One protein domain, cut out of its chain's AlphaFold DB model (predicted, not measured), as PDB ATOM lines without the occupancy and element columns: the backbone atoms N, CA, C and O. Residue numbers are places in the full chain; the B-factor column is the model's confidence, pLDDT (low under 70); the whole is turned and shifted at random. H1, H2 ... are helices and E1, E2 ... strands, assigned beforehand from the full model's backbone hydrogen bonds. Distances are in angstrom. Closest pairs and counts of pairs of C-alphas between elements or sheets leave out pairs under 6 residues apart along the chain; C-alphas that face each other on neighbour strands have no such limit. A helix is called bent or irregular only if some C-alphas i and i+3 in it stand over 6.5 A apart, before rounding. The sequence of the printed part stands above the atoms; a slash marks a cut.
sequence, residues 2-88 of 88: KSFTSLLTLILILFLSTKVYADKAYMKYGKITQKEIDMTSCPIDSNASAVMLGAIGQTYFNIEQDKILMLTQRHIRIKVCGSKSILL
ATOM      1  N   LYS A   2     176.214 171.308  81.676       62.31
ATOM      2  CA  LYS A   2     176.747 171.104  83.049       62.31
ATOM      3  C   LYS A   2     176.588 172.301  84.014       62.31
ATOM      4  O   LYS A   2     176.427 172.104  85.213       62.31
ATOM      5  N   SER A   3     176.602 173.536  83.496       65.50
ATOM      6  CA  SER A   3     176.402 174.760  84.298       65.50
ATOM      7  C   SER A   3     174.950 174.916  84.780       65.50
ATOM      8  O   SER A   3     174.711 175.227  85.942       65.50
ATOM      9  N   PHE A   4     173.971 174.584  83.930       77.88
ATOM     10  CA  PHE A   4     172.546 174.653  84.275       77.88
ATOM     11  C   PHE A   4     172.165 173.629  85.352       77.88
ATOM     12  O   PHE A   4     171.456 173.959  86.298       77.88
ATOM     13  N   THR A   5     172.702 172.408  85.259       78.88
ATOM     14  CA  THR A   5     172.524 171.388  86.304       78.88
ATOM     15  C   THR A   5     173.156 171.810  87.630       78.88
ATOM     16  O   THR A   5     172.543 171.589  88.664       78.88
ATOM     17  N   SER A   6     174.321 172.477  87.602       80.38
ATOM     18  CA  SER A   6     174.987 173.005  88.806       80.38
ATOM     19  C   SER A   6     174.152 174.093  89.498       80.38
ATOM     20  O   SER A   6     173.950 174.056  90.715       80.38
ATOM     21  N   LEU A   7     173.584 175.013  88.710       88.19
ATOM     22  CA  LEU A   7     172.703 176.074  89.203       88.19
ATOM     23  C   LEU A   7     171.437 175.500  89.860       88.19
ATOM     24  O   LEU A   7     171.032 175.951  90.930       88.19
ATOM     25  N   LEU A   8     170.850 174.466  89.251       88.50
ATOM     26  CA  LEU A   8     169.671 173.781  89.780       88.50
ATOM     27  C   LEU A   8     169.963 173.114  91.136       88.50
ATOM     28  O   LEU A   8     169.177 173.252  92.073       88.50
ATOM     29  N   THR A   9     171.109 172.437  91.267       87.44
ATOM     30  CA  THR A   9     171.541 171.846  92.546       87.44
ATOM     31  C   THR A   9     171.781 172.894  93.629       87.44
ATOM     32  O   THR A   9     171.396 172.671  94.774       87.44
ATOM     33  N   LEU A  10     172.356 174.052  93.289       88.00
ATOM     34  CA  LEU A  10     172.582 175.134  94.252       88.00
ATOM     35  C   LEU A  10     171.256 175.695  94.788       88.00
ATOM     36  O   LEU A  10     171.097 175.881  95.994       88.00
ATOM     37  N   ILE A  11     170.289 175.907  93.894       88.19
ATOM     38  CA  ILE A  11     168.943 176.373  94.246       88.19
ATOM     39  C   ILE A  11     168.251 175.363  95.172       88.19
ATOM     40  O   ILE A  11     167.665 175.753  96.181       88.19
ATOM     41  N   LEU A  12     168.367 174.065  94.880       87.06
ATOM     42  CA  LEU A  12     167.788 173.007  95.709       87.06
ATOM     43  C   LEU A  12     168.364 173.008  97.139       87.06
ATOM     44  O   LEU A  12     167.606 172.899  98.103       87.06
ATOM     45  N   ILE A  13     169.681 173.192  97.284       86.75
ATOM     46  CA  ILE A  13     170.370 173.258  98.586       86.75
ATOM     47  C   ILE A  13     169.915 174.479  99.401       86.75
ATOM     48  O   ILE A  13     169.682 174.365 100.605       86.75
ATOM     49  N   LEU A  14     169.722 175.631  98.753       84.38
ATOM     50  CA  LEU A  14     169.205 176.844  99.399       84.38
ATOM     51  C   LEU A  14     167.803 176.634  99.992       84.38
ATOM     52  O   LEU A  14     167.560 177.023 101.136       84.38
ATOM     53  N   PHE A  15     166.895 175.960  99.280       79.88
ATOM     54  CA  PHE A  15     165.536 175.717  99.781       79.88
ATOM     55  C   PHE A  15     165.466 174.734 100.960       79.88
ATOM     56  O   PHE A  15     164.606 174.899 101.835       79.88
ATOM     57  N   LEU A  16     166.389 173.770 101.039       78.75
ATOM     58  CA  LEU A  16     166.477 172.802 102.144       78.75
ATOM     59  C   LEU A  16     166.790 173.467 103.502       78.75
ATOM     60  O   LEU A  16     166.374 172.960 104.542       78.75
ATOM     61  N   SER A  17     167.442 174.635 103.508       71.56
ATOM     62  CA  SER A  17     167.813 175.362 104.737       71.56
ATOM     63  C   SER A  17     166.652 176.087 105.445       71.56
ATOM     64  O   SER A  17     166.774 176.482 106.604       71.56
ATOM     65  N   THR A  18     165.491 176.239 104.796       68.62
ATOM     66  CA  THR A  18     164.407 177.119 105.285       68.62
ATOM     67  C   THR A  18     163.523 176.518 106.385       68.62
ATOM     68  O   THR A  18     162.633 177.198 106.896       68.62
ATOM     69  N   LYS A  19     163.718 175.246 106.763       63.22
ATOM     70  CA  LYS A  19     162.785 174.512 107.645       63.22
ATOM     71  C   LYS A  19     163.248 174.314 109.091       63.22
ATOM     72  O   LYS A  19     162.512 173.712 109.862       63.22
ATOM     73  N   VAL A  20     164.409 174.836 109.486       64.50
ATOM     74  CA  VAL A  20     165.018 174.487 110.787       64.50
ATOM     75  C   VAL A  20     164.516 175.340 111.972       64.50
ATOM     76  O   VAL A  20     164.664 174.931 113.114       64.50
ATOM     77  N   TYR A  21     163.839 176.475 111.752       61.38
ATOM     78  CA  TYR A  21     163.582 177.452 112.833       61.38
ATOM     79  C   TYR A  21     162.150 177.519 113.387       61.38
ATOM     80  O   TYR A  21     161.794 178.488 114.052       61.38
ATOM     81  N   ALA A  22     161.313 176.510 113.153       61.50
ATOM     82  CA  ALA A  22     159.958 176.469 113.711       61.50
ATOM     83  C   ALA A  22     159.836 175.400 114.799       61.50
ATOM     84  O   ALA A  22     158.928 174.566 114.755       61.50
ATOM     85  N   ASP A  23     160.754 175.412 115.765       59.88
ATOM     86  CA  ASP A  23     160.583 174.582 116.946       59.88
ATOM     87  C   ASP A  23     159.380 175.126 117.724       59.88
ATOM     88  O   ASP A  23     159.335 176.285 118.151       59.88
ATOM     89  N   LYS A  24     158.306 174.335 117.772       60.00
ATOM     90  CA  LYS A  24     157.055 174.754 118.398       60.00
ATOM     91  C   LYS A  24     157.359 174.885 119.880       60.00
ATOM     92  O   LYS A  24     157.526 173.870 120.544       60.00
ATOM     93  N   ALA A  25     157.402 176.118 120.387       65.56
ATOM     94  CA  ALA A  25     157.510 176.365 121.819       65.56
ATOM     95  C   ALA A  25     156.577 175.398 122.563       65.56
ATOM     96  O   ALA A  25     155.381 175.350 122.254       65.56
ATOM     97  N   TYR A  26     157.144 174.626 123.501       67.94
ATOM     98  CA  TYR A  26     156.436 173.611 124.295       67.94
ATOM     99  C   TYR A  26     155.113 174.150 124.862       67.94
ATOM    100  O   TYR A  26     154.122 173.435 124.970       67.94
ATOM    101  N   MET A  27     155.075 175.456 125.131       74.31
ATOM    102  CA  MET A  27     153.912 176.185 125.594       74.31
ATOM    103  C   MET A  27     153.764 177.495 124.805       74.31
ATOM    104  O   MET A  27     154.669 178.330 124.795       74.31
ATOM    105  N   LYS A  28     152.615 177.696 124.147       71.25
ATOM    106  CA  LYS A  28     152.294 178.973 123.487       71.25
ATOM    107  C   LYS A  28     151.732 179.966 124.504       71.25
ATOM    108  O   LYS A  28     150.760 179.674 125.209       71.25
ATOM    109  N   TYR A  29     152.311 181.162 124.539       69.00
ATOM    110  CA  TYR A  29     151.765 182.277 125.306       69.00
ATOM    111  C   TYR A  29     150.374 182.655 124.769       69.00
ATOM    112  O   TYR A  29     150.142 182.638 123.562       69.00
ATOM    113  N   GLY A  30     149.424 182.915 125.671       70.06
ATOM    114  CA  GLY A  30     148.063 183.362 125.337       70.06
ATOM    115  C   GLY A  30     147.111 182.316 124.740       70.06
ATOM    116  O   GLY A  30     145.915 182.576 124.667       70.06
ATOM    117  N   LYS A  31     147.586 181.126 124.341       79.12
ATOM    118  CA  LYS A  31     146.716 180.049 123.848       79.12
ATOM    119  C   LYS A  31     146.474 179.018 124.950       79.12
ATOM    120  O   LYS A  31     147.405 178.330 125.372       79.12
ATOM    121  N   ILE A  32     145.227 178.934 125.400       83.31
ATOM    122  CA  ILE A  32     144.722 177.928 126.342       83.31
ATOM    123  C   ILE A  32     143.744 177.050 125.566       83.31
ATOM    124  O   ILE A  32     142.947 177.565 124.776       83.31
ATOM    125  N   THR A  33     143.848 175.731 125.706       86.38
ATOM    126  CA  THR A  33     142.916 174.827 125.019       86.38
ATOM    127  C   THR A  33     141.590 174.744 125.775       86.38
ATOM    128  O   THR A  33     141.562 174.838 126.997       86.38
ATOM    129  N   GLN A  34     140.480 174.515 125.069       85.19
ATOM    130  CA  GLN A  34     139.178 174.337 125.724       85.19
ATOM    131  C   GLN A  34     139.210 173.177 126.736       85.19
ATOM    132  O   GLN A  34     138.688 173.292 127.835       85.19
ATOM    133  N   LYS A  35     139.960 172.112 126.421       86.31
ATOM    134  CA  LYS A  35     140.216 170.988 127.331       86.31
ATOM    135  C   LYS A  35     140.879 171.416 128.649       86.31
ATOM    136  O   LYS A  35     140.554 170.859 129.689       86.31
ATOM    137  N   GLU A  36     141.814 172.367 128.618       84.75
ATOM    138  CA  GLU A  36     142.447 172.924 129.826       84.75
ATOM    139  C   GLU A  36     141.474 173.792 130.635       84.75
ATOM    140  O   GLU A  36     141.548 173.827 131.864       84.75
ATOM    141  N   ILE A  37     140.556 174.487 129.959       83.56
ATOM    142  CA  ILE A  37     139.522 175.307 130.606       83.56
ATOM    143  C   ILE A  37     138.523 174.407 131.336       83.56
ATOM    144  O   ILE A  37     138.271 174.636 132.523       83.56
ATOM    145  N   ASP A  38     138.041 173.374 130.646       85.88
ATOM    146  CA  ASP A  38     137.017 172.431 131.109       85.88
ATOM    147  C   ASP A  38     137.558 171.392 132.107       85.88
ATOM    148  O   ASP A  38     136.805 170.573 132.634       85.88
ATOM    149  N   MET A  39     138.867 171.400 132.382       83.50
ATOM    150  CA  MET A  39     139.490 170.490 133.336       83.50
ATOM    151  C   MET A  39     139.036 170.810 134.768       83.50
ATOM    152  O   MET A  39     139.392 171.847 135.338       83.50
ATOM    153  N   THR A  40     138.260 169.898 135.357       81.94
ATOM    154  CA  THR A  40     137.679 170.040 136.704       81.94
ATOM    155  C   THR A  40     138.478 169.337 137.797       81.94
ATOM    156  O   THR A  40     138.381 169.723 138.959       81.94
ATOM    157  N   SER A  41     139.288 168.340 137.440       82.31
ATOM    158  CA  SER A  41     140.141 167.578 138.356       82.31
ATOM    159  C   SER A  41     141.526 167.370 137.755       82.31
ATOM    160  O   SER A  41     141.694 167.353 136.531       82.31
ATOM    161  N   CYS A  42     142.532 167.241 138.619       82.75
ATOM    162  CA  CYS A  42     143.889 166.958 138.184       82.75
ATOM    163  C   CYS A  42     143.997 165.481 137.748       82.75
ATOM    164  O   CYS A  42     143.571 164.590 138.481       82.75
ATOM    165  N   PRO A  43     144.570 165.194 136.564       82.44
ATOM    166  CA  PRO A  43     144.646 163.832 136.036       82.44
ATOM    167  C   PRO A  43     145.672 162.942 136.755       82.44
ATOM    168  O   PRO A  43     145.595 161.725 136.630       82.44
ATOM    169  N   ILE A  44     146.645 163.531 137.461       84.00
ATOM    170  CA  ILE A  44     147.698 162.790 138.181       84.00
ATOM    171  C   ILE A  44     147.229 162.412 139.590       84.00
ATOM    172  O   ILE A  44     147.490 161.306 140.052       84.00
ATOM    173  N   ASP A  45     146.532 163.327 140.259       83.81
ATOM    174  CA  ASP A  45     145.979 163.137 141.596       83.81
ATOM    175  C   ASP A  45     144.608 163.808 141.649       83.81
ATOM    176  O   ASP A  45     144.506 165.033 141.631       83.81
ATOM    177  N   SER A  46     143.544 163.010 141.720       83.56
ATOM    178  CA  SER A  46     142.174 163.528 141.726       83.56
ATOM    179  C   SER A  46     141.852 164.380 142.957       83.56
ATOM    180  O   SER A  46     140.891 165.147 142.915       83.56
ATOM    181  N   ASN A  47     142.640 164.270 144.032       84.31
ATOM    182  CA  ASN A  47     142.496 165.090 145.234       84.31
ATOM    183  C   ASN A  47     143.299 166.400 145.159       84.31
ATOM    184  O   ASN A  47     143.132 167.267 146.021       84.31
ATOM    185  N   ALA A  48     144.160 166.577 144.150       85.06
ATOM    186  CA  ALA A  48     144.969 167.779 144.019       85.06
ATOM    187  C   ALA A  48     144.110 168.998 143.652       85.06
ATOM    188  O   ALA A  48     143.365 169.007 142.671       85.06
ATOM    189  N   SER A  49     144.273 170.076 144.421       86.88
ATOM    190  CA  SER A  49     143.521 171.325 144.242       86.88
ATOM    191  C   SER A  49     143.996 172.171 143.056       86.88
ATOM    192  O   SER A  49     143.387 173.190 142.743       86.88
ATOM    193  N   ALA A  50     145.095 171.797 142.399       87.12
ATOM    194  CA  ALA A  50     145.605 172.491 141.227       87.12
ATOM    195  C   ALA A  50     146.436 171.563 140.336       87.12
ATOM    196  O   ALA A  50     147.011 170.577 140.796       87.12
ATOM    197  N   VAL A  51     146.531 171.920 139.059       88.81
ATOM    198  CA  VAL A  51     147.335 171.235 138.050       88.81
ATOM    199  C   VAL A  51     148.223 172.239 137.319       88.81
ATOM    200  O   VAL A  51     147.786 173.312 136.899       88.81
ATOM    201  N   MET A  52     149.497 171.890 137.164       88.25
ATOM    202  CA  MET A  52     150.439 172.649 136.347       88.25
ATOM    203  C   MET A  52     150.202 172.304 134.877       88.25
ATOM    204  O   MET A  52     150.417 171.170 134.456       88.25
ATOM    205  N   LEU A  53     149.752 173.287 134.099       87.00
ATOM    206  CA  LEU A  53     149.472 173.120 132.671       87.00
ATOM    207  C   LEU A  53     150.742 173.210 131.821       87.00
ATOM    208  O   LEU A  53     150.806 172.657 130.727       87.00
ATOM    209  N   GLY A  54     151.753 173.917 132.320       85.12
ATOM    210  CA  GLY A  54     153.042 174.030 131.661       85.12
ATOM    211  C   GLY A  54     153.992 174.931 132.433       85.12
ATOM    212  O   GLY A  54     153.567 175.827 133.165       85.12
ATOM    213  N   ALA A  55     155.284 174.687 132.246       86.31
ATOM    214  CA  ALA A  55     156.353 175.517 132.768       86.31
ATOM    215  C   ALA A  55     157.401 175.719 131.673       86.31
ATOM    216  O   ALA A  55     157.880 174.756 131.074       86.31
ATOM    217  N   ILE A  56     157.761 176.971 131.418       87.88
ATOM    218  CA  ILE A  56     158.854 177.342 130.523       87.88
ATOM    219  C   ILE A  56     159.766 178.316 131.251       87.88
ATOM    220  O   ILE A  56     159.310 179.179 131.998       87.88
ATOM    221  N   GLY A  57     161.071 178.174 131.063       86.00
ATOM    222  CA  GLY A  57     162.030 179.076 131.670       86.00
ATOM    223  C   GLY A  57     163.221 179.318 130.774       86.00
ATOM    224  O   GLY A  57     163.548 178.491 129.926       86.00
ATOM    225  N   GLN A  58     163.846 180.467 130.974       87.75
ATOM    226  CA  GLN A  58     165.092 180.841 130.332       87.75
ATOM    227  C   GLN A  58     166.085 181.216 131.426       87.75
ATOM    228  O   GLN A  58     165.739 181.928 132.371       87.75
ATOM    229  N   THR A  59     167.298 180.691 131.309       92.94
ATOM    230  CA  THR A  59     168.393 180.994 132.224       92.94
ATOM    231  C   THR A  59     169.474 181.718 131.449       92.94
ATOM    232  O   THR A  59     169.881 181.260 130.382       92.94
ATOM    233  N   TYR A  60     169.945 182.828 131.999       93.12
ATOM    234  CA  TYR A  60     171.005 183.641 131.427       93.12
ATOM    235  C   TYR A  60     172.067 183.896 132.487       93.12
ATOM    236  O   TYR A  60     171.762 184.012 133.674       93.12
ATOM    237  N   PHE A  61     173.313 184.017 132.047       94.25
ATOM    238  CA  PHE A  61     174.396 184.489 132.894       94.25
ATOM    239  C   PHE A  61     174.589 185.981 132.634       94.25
ATOM    240  O   PHE A  61     174.874 186.380 131.507       94.25
ATOM    241  N   ASN A  62     174.406 186.799 133.664       93.12
ATOM    242  CA  ASN A  62     174.791 188.201 133.657       93.12
ATOM    243  C   ASN A  62     176.207 188.300 134.238       93.12
ATOM    244  O   ASN A  62     176.416 188.004 135.415       93.12
ATOM    245  N   ILE A  63     177.176 188.638 133.389       92.25
ATOM    246  CA  ILE A  63     178.582 188.789 133.766       92.25
ATOM    247  C   ILE A  63     178.852 190.284 133.936       92.25
ATOM    248  O   ILE A  63     178.925 191.030 132.961       92.25
ATOM    249  N   GLU A  64     178.998 190.705 135.184       90.25
ATOM    250  CA  GLU A  64     179.472 192.028 135.580       90.25
ATOM    251  C   GLU A  64     180.972 191.945 135.913       90.25
ATOM    252  O   GLU A  64     181.508 190.854 136.097       90.25
ATOM    253  N   GLN A  65     181.658 193.090 135.993       87.94
ATOM    254  CA  GLN A  65     183.129 193.178 136.065       87.94
ATOM    255  C   GLN A  65     183.785 192.208 137.067       87.94
ATOM    256  O   GLN A  65     184.774 191.579 136.711       87.94
ATOM    257  N   ASP A  66     183.190 192.016 138.251       92.56
ATOM    258  CA  ASP A  66     183.689 191.099 139.292       92.56
ATOM    259  C   ASP A  66     182.668 190.020 139.707       92.56
ATOM    260  O   ASP A  66     182.835 189.355 140.735       92.56
ATOM    261  N   LYS A  67     181.556 189.856 138.974       91.81
ATOM    262  CA  LYS A  67     180.457 188.961 139.384       91.81
ATOM    263  C   LYS A  67     179.844 188.227 138.206       91.81
ATOM    264  O   LYS A  67     179.521 188.816 137.186       91.81
ATOM    265  N   ILE A  68     179.578 186.942 138.404       92.69
ATOM    266  CA  ILE A  68     178.750 186.147 137.498       92.69
ATOM    267  C   ILE A  68     177.441 185.850 138.224       92.69
ATOM    268  O   ILE A  68     177.422 185.132 139.224       92.69
ATOM    269  N   LEU A  69     176.346 186.417 137.729       94.19
ATOM    270  CA  LEU A  69     174.997 186.205 138.238       94.19
ATOM    271  C   LEU A  69     174.250 185.252 137.307       94.19
ATOM    272  O   LEU A  69     174.152 185.489 136.107       94.19
ATOM    273  N   MET A  70     173.685 184.182 137.859       93.75
ATOM    274  CA  MET A  70     172.774 183.310 137.123       93.75
ATOM    275  C   MET A  70     171.339 183.793 137.342       93.75
ATOM    276  O   MET A  70     170.824 183.741 138.458       93.75
ATOM    277  N   LEU A  71     170.696 184.261 136.276       93.38
ATOM    278  CA  LEU A  71     169.318 184.735 136.284       93.38
ATOM    279  C   LEU A  71     168.427 183.699 135.614       93.38
ATOM    280  O   LEU A  71     168.633 183.360 134.452       93.38
ATOM    281  N   THR A  72     167.409 183.225 136.324       92.44
ATOM    282  CA  THR A  72     166.410 182.308 135.773       92.44
ATOM    283  C   THR A  72     165.050 182.982 135.767       92.44
ATOM    284  O   THR A  72     164.471 183.244 136.819       92.44
ATOM    285  N   GLN A  73     164.509 183.219 134.575       90.44
ATOM    286  CA  GLN A  73     163.129 183.647 134.392       90.44
ATOM    287  C   GLN A  73     162.262 182.420 134.120       90.44
ATOM    288  O   GLN A  73     162.552 181.643 133.212       90.44
ATOM    289  N   ARG A  74     161.187 182.240 134.890       89.44
ATOM    290  CA  ARG A  74     160.235 181.135 134.730       89.44
ATOM    291  C   ARG A  74     158.815 181.656 134.582       89.44
ATOM    292  O   ARG A  74     158.393 182.533 135.325       89.44
ATOM    293  N   HIS A  75     158.089 181.058 133.649       88.00
ATOM    294  CA  HIS A  75     156.659 181.221 133.438       88.00
ATOM    295  C   HIS A  75     156.000 179.874 133.699       88.00
ATOM    296  O   HIS A  75     156.304 178.889 133.023       88.00
ATOM    297  N   ILE A  76     155.126 179.824 134.697       89.00
ATOM    298  CA  ILE A  76     154.400 178.619 135.097       89.00
ATOM    299  C   ILE A  76     152.917 178.940 134.968       89.00
ATOM    300  O   ILE A  76     152.477 179.959 135.492       89.00
ATOM    301  N   ARG A  77     152.160 178.090 134.274       88.44
ATOM    302  CA  ARG A  77     150.698 178.195 134.187       88.44
ATOM    303  C   ARG A  77     150.070 177.144 135.073       88.44
ATOM    304  O   ARG A  77     150.372 175.952 134.935       88.44
ATOM    305  N   ILE A  78     149.172 177.586 135.940       88.50
ATOM    306  CA  ILE A  78     148.521 176.728 136.924       88.50
ATOM    307  C   ILE A  78     147.010 176.872 136.767       88.50
ATOM    308  O   ILE A  78     146.463 177.972 136.701       88.50
ATOM    309  N   LYS A  79     146.315 175.739 136.713       86.44
ATOM    310  CA  LYS A  79     144.859 175.676 136.802       86.44
ATOM    311  C   LYS A  79     144.490 175.227 138.205       86.44
ATOM    312  O   LYS A  79     144.944 174.179 138.650       86.44
ATOM    313  N   VAL A  80     143.642 175.991 138.882       86.69
ATOM    314  CA  VAL A  80     143.088 175.599 140.182       86.69
ATOM    315  C   VAL A  80     141.817 174.777 139.948       86.69
ATOM    316  O   VAL A  80     140.881 175.235 139.283       86.69
ATOM    317  N   CYS A  81     141.806 173.554 140.474       75.69
ATOM    318  CA  CYS A  81     140.705 172.599 140.424       75.69
ATOM    319  C   CYS A  81     139.882 172.743 141.716       75.69
ATOM    320  O   CYS A  81     140.313 172.345 142.793       75.69
ATOM    321  N   GLY A  82     138.710 173.372 141.624       68.62
ATOM    322  CA  GLY A  82     137.809 173.625 142.752       68.62
ATOM    323  C   GLY A  82     136.444 174.134 142.281       68.62
ATOM    324  O   GLY A  82     136.235 174.319 141.083       68.62
ATOM    325  N   SER A  83     135.516 174.395 143.214       58.75
ATOM    326  CA  SER A  83     134.136 174.851 142.922       58.75
ATOM    327  C   SER A  83     134.064 176.080 141.997       58.75
ATOM    328  O   SER A  83     133.113 176.218 141.228       58.75
ATOM    329  N   LYS A  84     135.085 176.945 142.024       60.28
ATOM    330  CA  LYS A  84     135.329 177.979 141.013       60.28
ATOM    331  C   LYS A  84     136.700 177.741 140.402       60.28
ATOM    332  O   LYS A  84     137.722 178.042 141.008       60.28
ATOM    333  N   SER A  85     136.710 177.176 139.204       59.97
ATOM    334  CA  SER A  85     137.944 176.909 138.475       59.97
ATOM    335  C   SER A  85     138.525 178.226 137.928       59.97
ATOM    336  O   SER A  85     137.816 178.961 137.238       59.97
ATOM    337  N   ILE A  86     139.786 178.544 138.239       69.62
ATOM    338  CA  ILE A  86     140.473 179.790 137.831       69.62
ATOM    339  C   ILE A  86     141.829 179.429 137.200       69.62
ATOM    340  O   ILE A  86     142.465 178.453 137.607       69.62
ATOM    341  N   LEU A  87     142.237 180.181 136.175       68.06
ATOM    342  CA  LEU A  87     143.524 180.051 135.485       68.06
ATOM    343  C   LEU A  87     144.457 181.181 135.933       68.06
ATOM    344  O   LEU A  87     144.057 182.345 135.870       68.06
ATOM    345  N   LEU A  88     145.663 180.819 136.382       63.34
ATOM    346  CA  LEU A  88     146.725 181.725 136.833       63.34
ATOM    347  C   LEU A  88     147.959 181.603 135.929       63.34
ATOM    348  O   LEU A  88     148.314 180.459 135.538       63.34
TER     349      LEU A  88
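AT A GLANCE: This is residues 2 to 88 of the 88 residues of an uncharacterized protein of Saccharicrinis fermentans DSM 9555 = JCM 21142 (UniProt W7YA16). A long two-stranded antiparallel hairpin, E1 and E2, has the short helix H2 and loops near its open end, while the long helix H1 sticks out free with residues 20 to 24. The 87 printed residues hold two named helices and two named strands, in the order H1, H2, E1, E2, a mixed class. The whole is extended, with a radius of gyration of the C-alphas of 23.0 A, and flat, spanning 73 by 47 by 21 A.

HOW THE PARTS SIT: E1, residues 50 to 64, and E2, residues 67 to 80, form the hairpin at 167 degrees; N 58 and O 73 are within hydrogen-bond range at 2.8 A. E1 bends by 67 degrees at residue 53. The closest C-alphas of H2, residues 34 to 37, and E1 are Glu 36 and Leu 53, 7.6 A. H1, residues 2 to 19, is apart from H2, E1 and E2. In H1, 11 of 14 O i to N i+4 pairs are within hydrogen-bond range; H2 is too short for one.

IN THESE COORDINATES: E1 spans 39.5 A from C-alpha 50 at (145.605, 172.491, 141.227); E2 spans 39.7 A, ending at C-alpha 80, (143.088, 175.599, 140.182). H1 spans 28.5 A and H2 5.0 A. H1 is only just irregular: C-alphas 16 and 19 are 6.8 A apart.

THE WHOLE: The C-alphas farthest apart, Lys 2 and Ser 83, are 73.6 A apart. The printed part has no cut. The links H1 to H2 and H2 to E1 are long. The model's pLDDT is under 70 at residues 2 to 3, 18 to 26, 29 and 82 to 88.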